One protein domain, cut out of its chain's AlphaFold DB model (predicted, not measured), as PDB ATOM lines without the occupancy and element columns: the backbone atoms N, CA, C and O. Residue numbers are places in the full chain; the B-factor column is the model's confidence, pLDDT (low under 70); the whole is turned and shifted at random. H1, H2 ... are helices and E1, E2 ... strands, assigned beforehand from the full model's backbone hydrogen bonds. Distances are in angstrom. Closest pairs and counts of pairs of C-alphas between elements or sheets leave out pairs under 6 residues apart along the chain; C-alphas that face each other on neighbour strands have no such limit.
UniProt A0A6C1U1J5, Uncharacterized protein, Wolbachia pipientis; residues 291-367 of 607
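AT A GLANCE: This is residues 291 to 367 of the 607 residues of an uncharacterized protein of Wolbachia pipientis (UniProt A0A6C1U1J5). What shape? A strongly twisted three-strand antiparallel meander has two helices on one face. What parts? The 77 printed residues include E1 E2 E3 H1 E4 H2, mixed class. It is compact, radius of gyration of the C-alphas 12.2 A, spanning 38 by 22 by 19 A.

HOW THE PARTS SIT: Which strands pair? E1, residues 291 to 300, E2, 306 to 316, and E3, 319 to 326, form hairpins, N 295 to O 311 and N 314 to O 322 both 2.8 A. E4, 347 to 349, pairs with no named strand. And the helices? H2, 354 to 366, is over E3, and H1, 335 to 342, is on the same face. H1 has every O i to N i+4 pair within hydrogen-bond range, H2 8 of 9.

IN THESE COORDINATES: Where does E1 begin? It begins at C-alpha 291, (187.322, 173.894, 115.640). Where does H2 end? It ends at C-alpha 366, (165.710, 175.099, 108.271).

THE WHOLE: Any cut? The printed part has no cut and no long link. Low confidence? Residues 364 to 367 are under 70.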
ATOM      1  N   TYR A 291     186.438 174.955 116.108       91.31
ATOM      2  CA  TYR A 291     187.322 173.894 115.640       91.31
ATOM      3  C   TYR A 291     186.631 172.982 114.637       91.31
ATOM      4  O   TYR A 291     185.434 172.725 114.734       91.31
ATOM      5  N   GLU A 292     187.425 172.428 113.730       93.50
ATOM      6  CA  GLU A 292     187.057 171.218 113.008       93.50
ATOM      7  C   GLU A 292     187.352 170.009 113.911       93.50
ATOM      8  O   GLU A 292     188.451 169.868 114.455       93.50
ATOM      9  N   MET A 293     186.359 169.146 114.098       93.31
ATOM     10  CA  MET A 293     186.443 167.926 114.889       93.31
ATOM     11  C   MET A 293     186.180 166.714 114.001       93.31
ATOM     12  O   MET A 293     185.140 166.613 113.353       93.31
ATOM     13  N   THR A 294     187.097 165.749 114.054       93.88
ATOM     14  CA  THR A 294     186.929 164.435 113.430       93.88
ATOM     15  C   THR A 294     186.592 163.406 114.501       93.88
ATOM     16  O   THR A 294     187.340 163.234 115.463       93.88
ATOM     17  N   SER A 295     185.474 162.708 114.325       93.62
ATOM     18  CA  SER A 295     185.048 161.595 115.170       93.62
ATOM     19  C   SER A 295     185.067 160.301 114.372       93.62
ATOM     20  O   SER A 295     184.586 160.264 113.242       93.62
ATOM     21  N   THR A 296     185.593 159.237 114.973       93.00
ATOM     22  CA  THR A 296     185.636 157.898 114.386       93.00
ATOM     23  C   THR A 296     185.114 156.892 115.404       93.00
ATOM     24  O   THR A 296     185.563 156.897 116.550       93.00
ATOM     25  N   TRP A 297     184.169 156.038 115.008       93.56
ATOM     26  CA  TRP A 297     183.590 155.021 115.891       93.56
ATOM     27  C   TRP A 297     183.247 153.733 115.134       93.56
ATOM     28  O   TRP A 297     182.937 153.783 113.940       93.56
ATOM     29  N   PRO A 298     183.310 152.568 115.799       91.88
ATOM     30  CA  PRO A 298     182.847 151.321 115.215       91.88
ATOM     31  C   PRO A 298     181.314 151.276 115.181       91.88
ATOM     32  O   PRO A 298     180.654 151.656 116.144       91.88
ATOM     33  N   ILE A 299     180.755 150.743 114.100       89.94
ATOM     34  CA  ILE A 299     179.335 150.406 113.954       89.94
ATOM     35  C   ILE A 299     179.189 148.908 113.710       89.94
ATOM     36  O   ILE A 299     180.088 148.276 113.148       89.94
ATOM     37  N   LYS A 300     178.064 148.336 114.133       87.38
ATOM     38  CA  LYS A 300     177.726 146.933 113.873       87.38
ATOM     39  C   LYS A 300     176.539 146.874 112.930       87.38
ATOM     40  O   LYS A 300     175.525 147.522 113.180       87.38
ATOM     41  N   ASP A 301     176.673 146.100 111.862       80.81
ATOM     42  CA  ASP A 301     175.530 145.780 111.011       80.81
ATOM     43  C   ASP A 301     174.632 144.705 111.657       80.81
ATOM     44  O   ASP A 301     174.958 144.121 112.697       80.81
ATOM     45  N   GLU A 302     173.491 144.426 111.023       78.75
ATOM     46  CA  GLU A 302     172.523 143.407 111.461       78.75
ATOM     47  C   GLU A 302     173.115 141.985 111.525       78.75
ATOM     48  O   GLU A 302     172.575 141.107 112.199       78.75
ATOM     49  N   PHE A 303     174.242 141.754 110.847       82.12
ATOM     50  CA  PHE A 303     174.959 140.482 110.801       82.12
ATOM     51  C   PHE A 303     176.129 140.426 111.800       82.12
ATOM     52  O   PHE A 303     176.810 139.404 111.894       82.12
ATOM     53  N   GLY A 304     176.354 141.497 112.570       78.31
ATOM     54  CA  GLY A 304     177.430 141.620 113.551       78.31
ATOM     55  C   GLY A 304     178.798 141.984 112.964       78.31
ATOM     56  O   GLY A 304     179.784 141.968 113.707       78.31
ATOM     57  N   ASN A 305     178.888 142.325 111.675       84.94
ATOM     58  CA  ASN A 305     180.127 142.824 111.088       84.94
ATOM     59  C   ASN A 305     180.404 144.236 111.598       84.94
ATOM     60  O   ASN A 305     179.523 145.096 111.619       84.94
ATOM     61  N   VAL A 306     181.654 144.469 111.992       85.69
ATOM     62  CA  VAL A 306     182.101 145.772 112.475       85.69
ATOM     63  C   VAL A 306     182.691 146.558 111.312       85.69
ATOM     64  O   VAL A 306     183.661 146.116 110.697       85.69
ATOM     65  N   SER A 307     182.137 147.734 111.038       88.19
ATOM     66  CA  SER A 307     182.743 148.733 110.152       88.19
ATOM     67  C   SER A 307     183.016 150.020 110.927       88.19
ATOM     68  O   SER A 307     182.609 150.154 112.079       88.19
ATOM     69  N   ILE A 308     183.796 150.933 110.351       92.94
ATOM     70  CA  ILE A 308     184.209 152.168 111.020       92.94
ATOM     71  C   ILE A 308     183.525 153.341 110.331       92.94
ATOM     72  O   ILE A 308     183.728 153.555 109.138       92.94
ATOM     73  N   CYS A 309     182.772 154.120 111.102       93.75
ATOM     74  CA  CYS A 309     182.254 155.409 110.673       93.75
ATOM     75  C   CYS A 309     183.245 156.518 111.006       93.75
ATOM     76  O   CYS A 309     183.904 156.483 112.046       93.75
ATOM     77  N   THR A 310     183.329 157.519 110.137       95.75
ATOM     78  CA  THR A 310     184.087 158.750 110.365       95.75
ATOM     79  C   THR A 310     183.231 159.954 110.013       95.75
ATOM     80  O   THR A 310     182.619 159.988 108.951       95.75
ATOM     81  N   MET A 311     183.211 160.964 110.878       96.12
ATOM     82  CA  MET A 311     182.482 162.209 110.663       96.12
ATOM     83  C   MET A 311     183.372 163.408 110.968       96.12
ATOM     84  O   MET A 311     184.028 163.433 112.008       96.12
ATOM     85  N   ILE A 312     183.371 164.392 110.071       95.69
ATOM     86  CA  ILE A 312     184.085 165.663 110.224       95.69
ATOM     87  C   ILE A 312     183.040 166.760 110.403       95.69
ATOM     88  O   ILE A 312     182.106 166.860 109.605       95.69
ATOM     89  N   MET A 313     183.173 167.561 111.456       96.19
ATOM     90  CA  MET A 313     182.177 168.558 111.841       96.19
ATOM     91  C   MET A 313     182.830 169.812 112.429       96.19
ATOM     92  O   MET A 313     183.831 169.721 113.132       96.19
ATOM     93  N   ASN A 314     182.233 170.974 112.190       95.81
ATOM     94  CA  ASN A 314     182.627 172.230 112.816       95.81
ATOM     95  C   ASN A 314     181.904 172.396 114.156       95.81
ATOM     96  O   ASN A 314     180.671 172.403 114.212       95.81
ATOM     97  N   VAL A 315     182.658 172.576 115.237       95.12
ATOM     98  CA  VAL A 315     182.158 172.662 116.618       95.12
ATOM     99  C   VAL A 315     182.553 173.974 117.282       95.12
ATOM    100  O   VAL A 315     183.622 174.526 117.026       95.12
ATOM    101  N   SER A 316     181.678 174.471 118.155       94.56
ATOM    102  CA  SER A 316     181.893 175.697 118.926       94.56
ATOM    103  C   SER A 316     181.127 175.688 120.253       94.56
ATOM    104  O   SER A 316     180.469 174.700 120.610       94.56
ATOM    105  N   SER A 317     181.165 176.811 120.980       93.50
ATOM    106  CA  SER A 317     180.281 177.056 122.128       93.50
ATOM    107  C   SER A 317     178.796 176.869 121.791       93.50
ATOM    108  O   SER A 317     178.023 176.416 122.632       93.50
ATOM    109  N   ASP A 318     178.409 177.099 120.533       90.75
ATOM    110  CA  ASP A 318     177.030 176.972 120.051       90.75
ATOM    111  C   ASP A 318     176.631 175.548 119.631       90.75
ATOM    112  O   ASP A 318     175.533 175.370 119.084       90.75
ATOM    113  N   ARG A 319     177.470 174.540 119.935       92.25
ATOM    114  CA  ARG A 319     177.365 173.112 119.548       92.25
ATOM    115  C   ARG A 319     177.972 172.841 118.161       92.25
ATOM    116  O   ARG A 319     178.892 173.539 117.734       92.25
ATOM    117  N   ILE A 320     177.497 171.791 117.479       95.88
ATOM    118  CA  ILE A 320     177.822 171.519 116.075       95.88
ATOM    119  C   ILE A 320     177.208 172.633 115.225       95.88
ATOM    120  O   ILE A 320     175.990 172.816 115.204       95.88
ATOM    121  N   THR A 321     178.071 173.383 114.554       93.50
ATOM    122  CA  THR A 321     177.689 174.463 113.635       93.50
ATOM    123  C   THR A 321     177.408 173.929 112.237       93.50
ATOM    124  O   THR A 321     176.480 174.395 111.587       93.50
ATOM    125  N   GLU A 322     178.161 172.916 111.812       94.00
ATOM    126  CA  GLU A 322     178.039 172.291 110.500       94.00
ATOM    127  C   GLU A 322     178.628 170.877 110.541       94.00
ATOM    128  O   GLU A 322     179.648 170.645 111.193       94.00
ATOM    129  N   VAL A 323     178.006 169.931 109.839       95.75
ATOM    130  CA  VAL A 323     178.607 168.623 109.553       95.75
ATOM    131  C   VAL A 323     179.145 168.682 108.129       95.75
ATOM    132  O   VAL A 323     178.378 168.895 107.197       95.75
ATOM    133  N   LEU A 324     180.457 168.516 107.975       94.69
ATOM    134  CA  LEU A 324     181.146 168.686 106.697       94.69
ATOM    135  C   LEU A 324     181.132 167.391 105.889       94.69
ATOM    136  O   LEU A 324     180.737 167.378 104.726       94.69
ATOM    137  N   LYS A 325     181.576 166.290 106.509       96.62
ATOM    138  CA  LYS A 325     181.767 165.007 105.824       96.62
ATOM    139  C   LYS A 325     181.349 163.819 106.666       96.62
ATOM    140  O   LYS A 325     181.552 163.815 107.881       96.62
ATOM    141  N   PHE A 326     180.868 162.777 105.997       96.06
ATOM    142  CA  PHE A 326     180.595 161.466 106.572       96.06
ATOM    143  C   PHE A 326     181.209 160.381 105.684       96.06
ATOM    144  O   PHE A 326     180.970 160.333 104.483       96.06
ATOM    145  N   ASN A 327     182.066 159.540 106.261       93.44
ATOM    146  CA  ASN A 327     182.830 158.495 105.571       93.44
ATOM    147  C   ASN A 327     183.615 158.977 104.333       93.44
ATOM    148  O   ASN A 327     183.850 158.221 103.397       93.44
ATOM    149  N   GLY A 328     184.080 160.232 104.363       90.81
ATOM    150  CA  GLY A 328     184.874 160.849 103.296       90.81
ATOM    151  C   GLY A 328     184.055 161.575 102.227       90.81
ATOM    152  O   GLY A 328     184.640 162.334 101.454       90.81
ATOM    153  N   GLU A 329     182.735 161.403 102.226       93.19
ATOM    154  CA  GLU A 329     181.798 162.087 101.333       93.19
ATOM    155  C   GLU A 329     181.197 163.321 102.012       93.19
ATOM    156  O   GLU A 329     181.154 163.397 103.243       93.19
ATOM    157  N   ASP A 330     180.749 164.294 101.217       95.06
ATOM    158  CA  ASP A 330     180.063 165.478 101.738       95.06
ATOM    159  C   ASP A 330     178.765 165.065 102.438       95.06
ATOM    160  O   ASP A 330     178.034 164.179 101.986       95.06
ATOM    161  N   PHE A 331     178.485 165.687 103.579       94.19
ATOM    162  CA  PHE A 331     177.366 165.264 104.405       94.19
ATOM    163  C   PHE A 331     176.016 165.631 103.777       94.19
ATOM    164  O   PHE A 331     175.669 166.801 103.624       94.19
ATOM    165  N   VAL A 332     175.207 164.608 103.494       91.19
ATOM    166  CA  VAL A 332     173.801 164.745 103.100       91.19
ATOM    167  C   VAL A 332     172.961 163.933 104.075       91.19
ATOM    168  O   VAL A 332     173.113 162.719 104.170       91.19
ATOM    169  N   SER A 333     172.077 164.596 104.820       90.25
ATOM    170  CA  SER A 333     171.237 163.919 105.811       90.25
ATOM    171  C   SER A 333     170.310 162.896 105.143       90.25
ATOM    172  O   SER A 333     169.501 163.242 104.280       90.25
ATOM    173  N   SER A 334     170.418 161.638 105.571       91.56
ATOM    174  CA  SER A 334     169.528 160.534 105.211       91.56
ATOM    175  C   SER A 334     169.193 159.716 106.460       91.56
ATOM    176  O   SER A 334     169.956 159.721 107.427       91.56
ATOM    177  N   GLU A 335     168.066 159.003 106.440       91.25
ATOM    178  CA  GLU A 335     167.658 158.133 107.555       91.25
ATOM    179  C   GLU A 335     168.743 157.096 107.887       91.25
ATOM    180  O   GLU A 335     169.064 156.868 109.049       91.25
ATOM    181  N   GLU A 336     169.372 156.534 106.851       90.94
ATOM    182  CA  GLU A 336     170.459 155.564 106.989       90.94
ATOM    183  C   GLU A 336     171.662 156.166 107.725       90.94
ATOM    184  O   GLU A 336     172.124 155.604 108.715       90.94
ATOM    185  N   ILE A 337     172.132 157.349 107.313       92.38
ATOM    186  CA  ILE A 337     173.266 158.021 107.965       92.38
ATOM    187  C   ILE A 337     172.923 158.393 109.415       92.38
ATOM    188  O   ILE A 337     173.761 158.246 110.305       92.38
ATOM    189  N   LEU A 338     171.697 158.850 109.675       94.31
ATOM    190  CA  LEU A 338     171.256 159.223 111.018       94.31
ATOM    191  C   LEU A 338     171.208 158.021 111.972       94.31
ATOM    192  O   LEU A 338     171.657 158.145 113.114       94.31
ATOM    193  N   GLU A 339     170.750 156.854 111.515       92.69
ATOM    194  CA  GLU A 339     170.795 155.618 112.309       92.69
ATOM    195  C   GLU A 339     172.241 155.146 112.561       92.69
ATOM    196  O   GLU A 339     172.554 154.691 113.662       92.69
ATOM    197  N   LEU A 340     173.172 155.345 111.617       93.69
ATOM    198  CA  LEU A 340     174.601 155.076 111.854       93.69
ATOM    199  C   LEU A 340     175.225 156.025 112.890       93.69
ATOM    200  O   LEU A 340     176.063 155.607 113.694       93.69
ATOM    201  N   ILE A 341     174.826 157.300 112.893       95.00
ATOM    202  CA  ILE A 341     175.266 158.289 113.891       95.00
ATOM    203  C   ILE A 341     174.718 157.942 115.279       95.00
ATOM    204  O   ILE A 341     175.431 158.074 116.270       95.00
ATOM    205  N   LYS A 342     173.477 157.454 115.358       94.62
ATOM    206  CA  LYS A 342     172.815 157.050 116.606       94.62
ATOM    207  C   LYS A 342     173.487 155.872 117.310       94.62
ATOM    208  O   LYS A 342     173.368 155.755 118.526       94.62
ATOM    209  N   GLN A 343     174.231 155.040 116.578       94.25
ATOM    210  CA  GLN A 343     175.064 153.989 117.175       94.25
ATOM    211  C   GLN A 343     176.270 154.536 117.953       94.25
ATOM    212  O   GLN A 343     176.880 153.789 118.713       94.25
ATOM    213  N   ASN A 344     176.634 155.813 117.784       94.62
ATOM    214  CA  ASN A 344     177.639 156.446 118.627       94.62
ATOM    215  C   ASN A 344     177.020 156.817 119.984       94.62
ATOM    216  O   ASN A 344     176.384 157.861 120.130       94.62
ATOM    217  N   ASP A 345     177.235 155.953 120.970       90.12
ATOM    218  CA  ASP A 345     176.774 156.113 122.350       90.12
ATOM    219  C   ASP A 345     177.866 156.644 123.296       90.12
ATOM    220  O   ASP A 345     177.658 156.731 124.505       90.12
ATOM    221  N   GLU A 346     179.032 157.005 122.754       92.69
ATOM    222  CA  GLU A 346     180.181 157.456 123.538       92.69
ATOM    223  C   GLU A 346     180.441 158.957 123.413       92.69
ATOM    224  O   GLU A 346     181.019 159.534 124.325       92.69
ATOM    225  N   LEU A 347     180.093 159.615 122.305       94.81
ATOM    226  CA  LEU A 347     180.461 161.011 122.071       94.81
ATOM    227  C   LEU A 347     179.334 161.974 122.443       94.81
ATOM    228  O   LEU A 347     178.245 161.929 121.868       94.81
ATOM    229  N   TYR A 348     179.661 162.917 123.324       96.25
ATOM    230  CA  TYR A 348     178.799 164.023 123.712       96.25
ATOM    231  C   TYR A 348     179.471 165.371 123.443       96.25
ATOM    232  O   TYR A 348     180.637 165.582 123.774       96.25
ATOM    233  N   ILE A 349     178.723 166.300 122.850       96.31
ATOM    234  CA  ILE A 349     179.163 167.658 122.517       96.31
ATOM    235  C   ILE A 349     178.173 168.645 123.136       96.31
ATOM    236  O   ILE A 349     176.983 168.613 122.815       96.31
ATOM    237  N   GLN A 350     178.657 169.532 124.012       95.56
ATOM    238  CA  GLN A 350     177.833 170.511 124.741       95.56
ATOM    239  C   GLN A 350     176.622 169.857 125.439       95.56
ATOM    240  O   GLN A 350     175.473 170.289 125.277       95.56
ATOM    241  N   GLY A 351     176.879 168.748 126.140       94.44
ATOM    242  CA  GLY A 351     175.876 167.973 126.879       94.44
ATOM    243  C   GLY A 351     174.876 167.187 126.018       94.44
ATOM    244  O   GLY A 351     173.927 166.627 126.557       94.44
ATOM    245  N   LEU A 352     175.041 167.139 124.692       96.12
ATOM    246  CA  LEU A 352     174.197 166.331 123.805       96.12
ATOM    247  C   LEU A 352     174.964 165.151 123.236       96.12
ATOM    248  O   LEU A 352     176.086 165.335 122.774       96.12
ATOM    249  N   SER A 353     174.320 163.985 123.160       96.56
ATOM    250  CA  SER A 353     174.833 162.869 122.361       96.56
ATOM    251  C   SER A 353     175.066 163.308 120.915       96.56
ATOM    252  O   SER A 353     174.390 164.217 120.417       96.56
ATOM    253  N   LEU A 354     175.993 162.648 120.220       96.69
ATOM    254  CA  LEU A 354     176.350 162.983 118.841       96.69
ATOM    255  C   LEU A 354     175.122 163.098 117.928       96.69
ATOM    256  O   LEU A 354     174.978 164.082 117.207       96.69
ATOM    257  N   TYR A 355     174.200 162.137 118.020       96.56
ATOM    258  CA  TYR A 355     172.940 162.146 117.278       96.56
ATOM    259  C   TYR A 355     172.099 163.396 117.562       96.56
ATOM    260  O   TYR A 355     171.724 164.121 116.641       96.56
ATOM    261  N   ASN A 356     171.854 163.703 118.838       96.19
ATOM    262  CA  ASN A 356     171.055 164.865 119.223       96.19
ATOM    263  C   ASN A 356     171.737 166.185 118.829       96.19
ATOM    264  O   ASN A 356     171.063 167.149 118.460       96.19
ATOM    265  N   ALA A 357     173.069 166.240 118.885       95.94
ATOM    266  CA  ALA A 357     173.842 167.395 118.446       95.94
ATOM    267  C   ALA A 357     173.706 167.625 116.929       95.94
ATOM    268  O   ALA A 357     173.481 168.762 116.506       95.94
ATOM    269  N   VAL A 358     173.766 166.559 116.124       96.00
ATOM    270  CA  VAL A 358     173.554 166.622 114.669       96.00
ATOM    271  C   VAL A 358     172.124 167.054 114.347       96.00
ATOM    272  O   VAL A 358     171.941 167.984 113.561       96.00
ATOM    273  N   MET A 359     171.113 166.478 115.003       94.31
ATOM    274  CA  MET A 359     169.709 166.854 114.786       94.31
ATOM    275  C   MET A 359     169.464 168.348 115.035       94.31
ATOM    276  O   MET A 359     168.879 169.024 114.189       94.31
ATOM    277  N   LYS A 360     170.006 168.906 116.126       92.56
ATOM    278  CA  LYS A 360     169.905 170.353 116.385       92.56
ATOM    279  C   LYS A 360     170.617 171.214 115.341       92.56
ATOM    280  O   LYS A 360     170.147 172.311 115.042       92.56
ATOM    281  N   SER A 361     171.742 170.753 114.793       92.25
ATOM    282  CA  SER A 361     172.442 171.489 113.728       92.25
ATOM    283  C   SER A 361     171.597 171.569 112.446       92.25
ATOM    284  O   SER A 361     171.512 172.625 111.820       92.25
ATOM    285  N   LEU A 362     170.866 170.496 112.126       90.44
ATOM    286  CA  LEU A 362     169.964 170.422 110.974       90.44
ATOM    287  C   LEU A 362     168.708 171.293 111.137       90.44
ATOM    288  O   LEU A 362     168.186 171.817 110.154       90.44
ATOM    289  N   GLU A 363     168.219 171.476 112.365       84.38
ATOM    290  CA  GLU A 363     167.083 172.359 112.662       84.38
ATOM    291  C   GLU A 363     167.415 173.836 112.418       84.38
ATOM    292  O   GLU A 363     166.603 174.558 111.835       84.38
ATOM    293  N   LYS A 364     168.624 174.285 112.791       65.81
ATOM    294  CA  LYS A 364     169.086 175.659 112.523       65.81
ATOM    295  C   LYS A 364     169.143 175.967 111.022       65.81
ATOM    296  O   LYS A 364     168.757 177.062 110.621       65.81
ATOM    297  N   GLY A 365     169.538 174.996 110.194       56.50
ATOM    298  CA  GLY A 365     169.560 175.138 108.732       56.50
ATOM    299  C   GLY A 365     168.177 175.354 108.100       56.50
ATOM    300  O   GLY A 365     168.079 175.981 107.051       56.50
ATOM    301  N   LYS A 366     167.093 174.910 108.754       52.12
ATOM    302  CA  LYS A 366     165.710 175.099 108.271       52.12
ATOM    303  C   LYS A 366     165.108 176.459 108.634       52.12
ATOM    304  O   LYS A 366     164.123 176.862 108.028       52.12
ATOM    305  N   ALA A 367     165.683 177.169 109.607       42.97
ATOM    306  CA  ALA A 367     165.235 178.506 110.010       42.97
ATOM    307  C   ALA A 367     165.891 179.642 109.194       42.97
ATOM    308  O   ALA A 367     165.497 180.798 109.333       42.97
TER     309      ALA A 367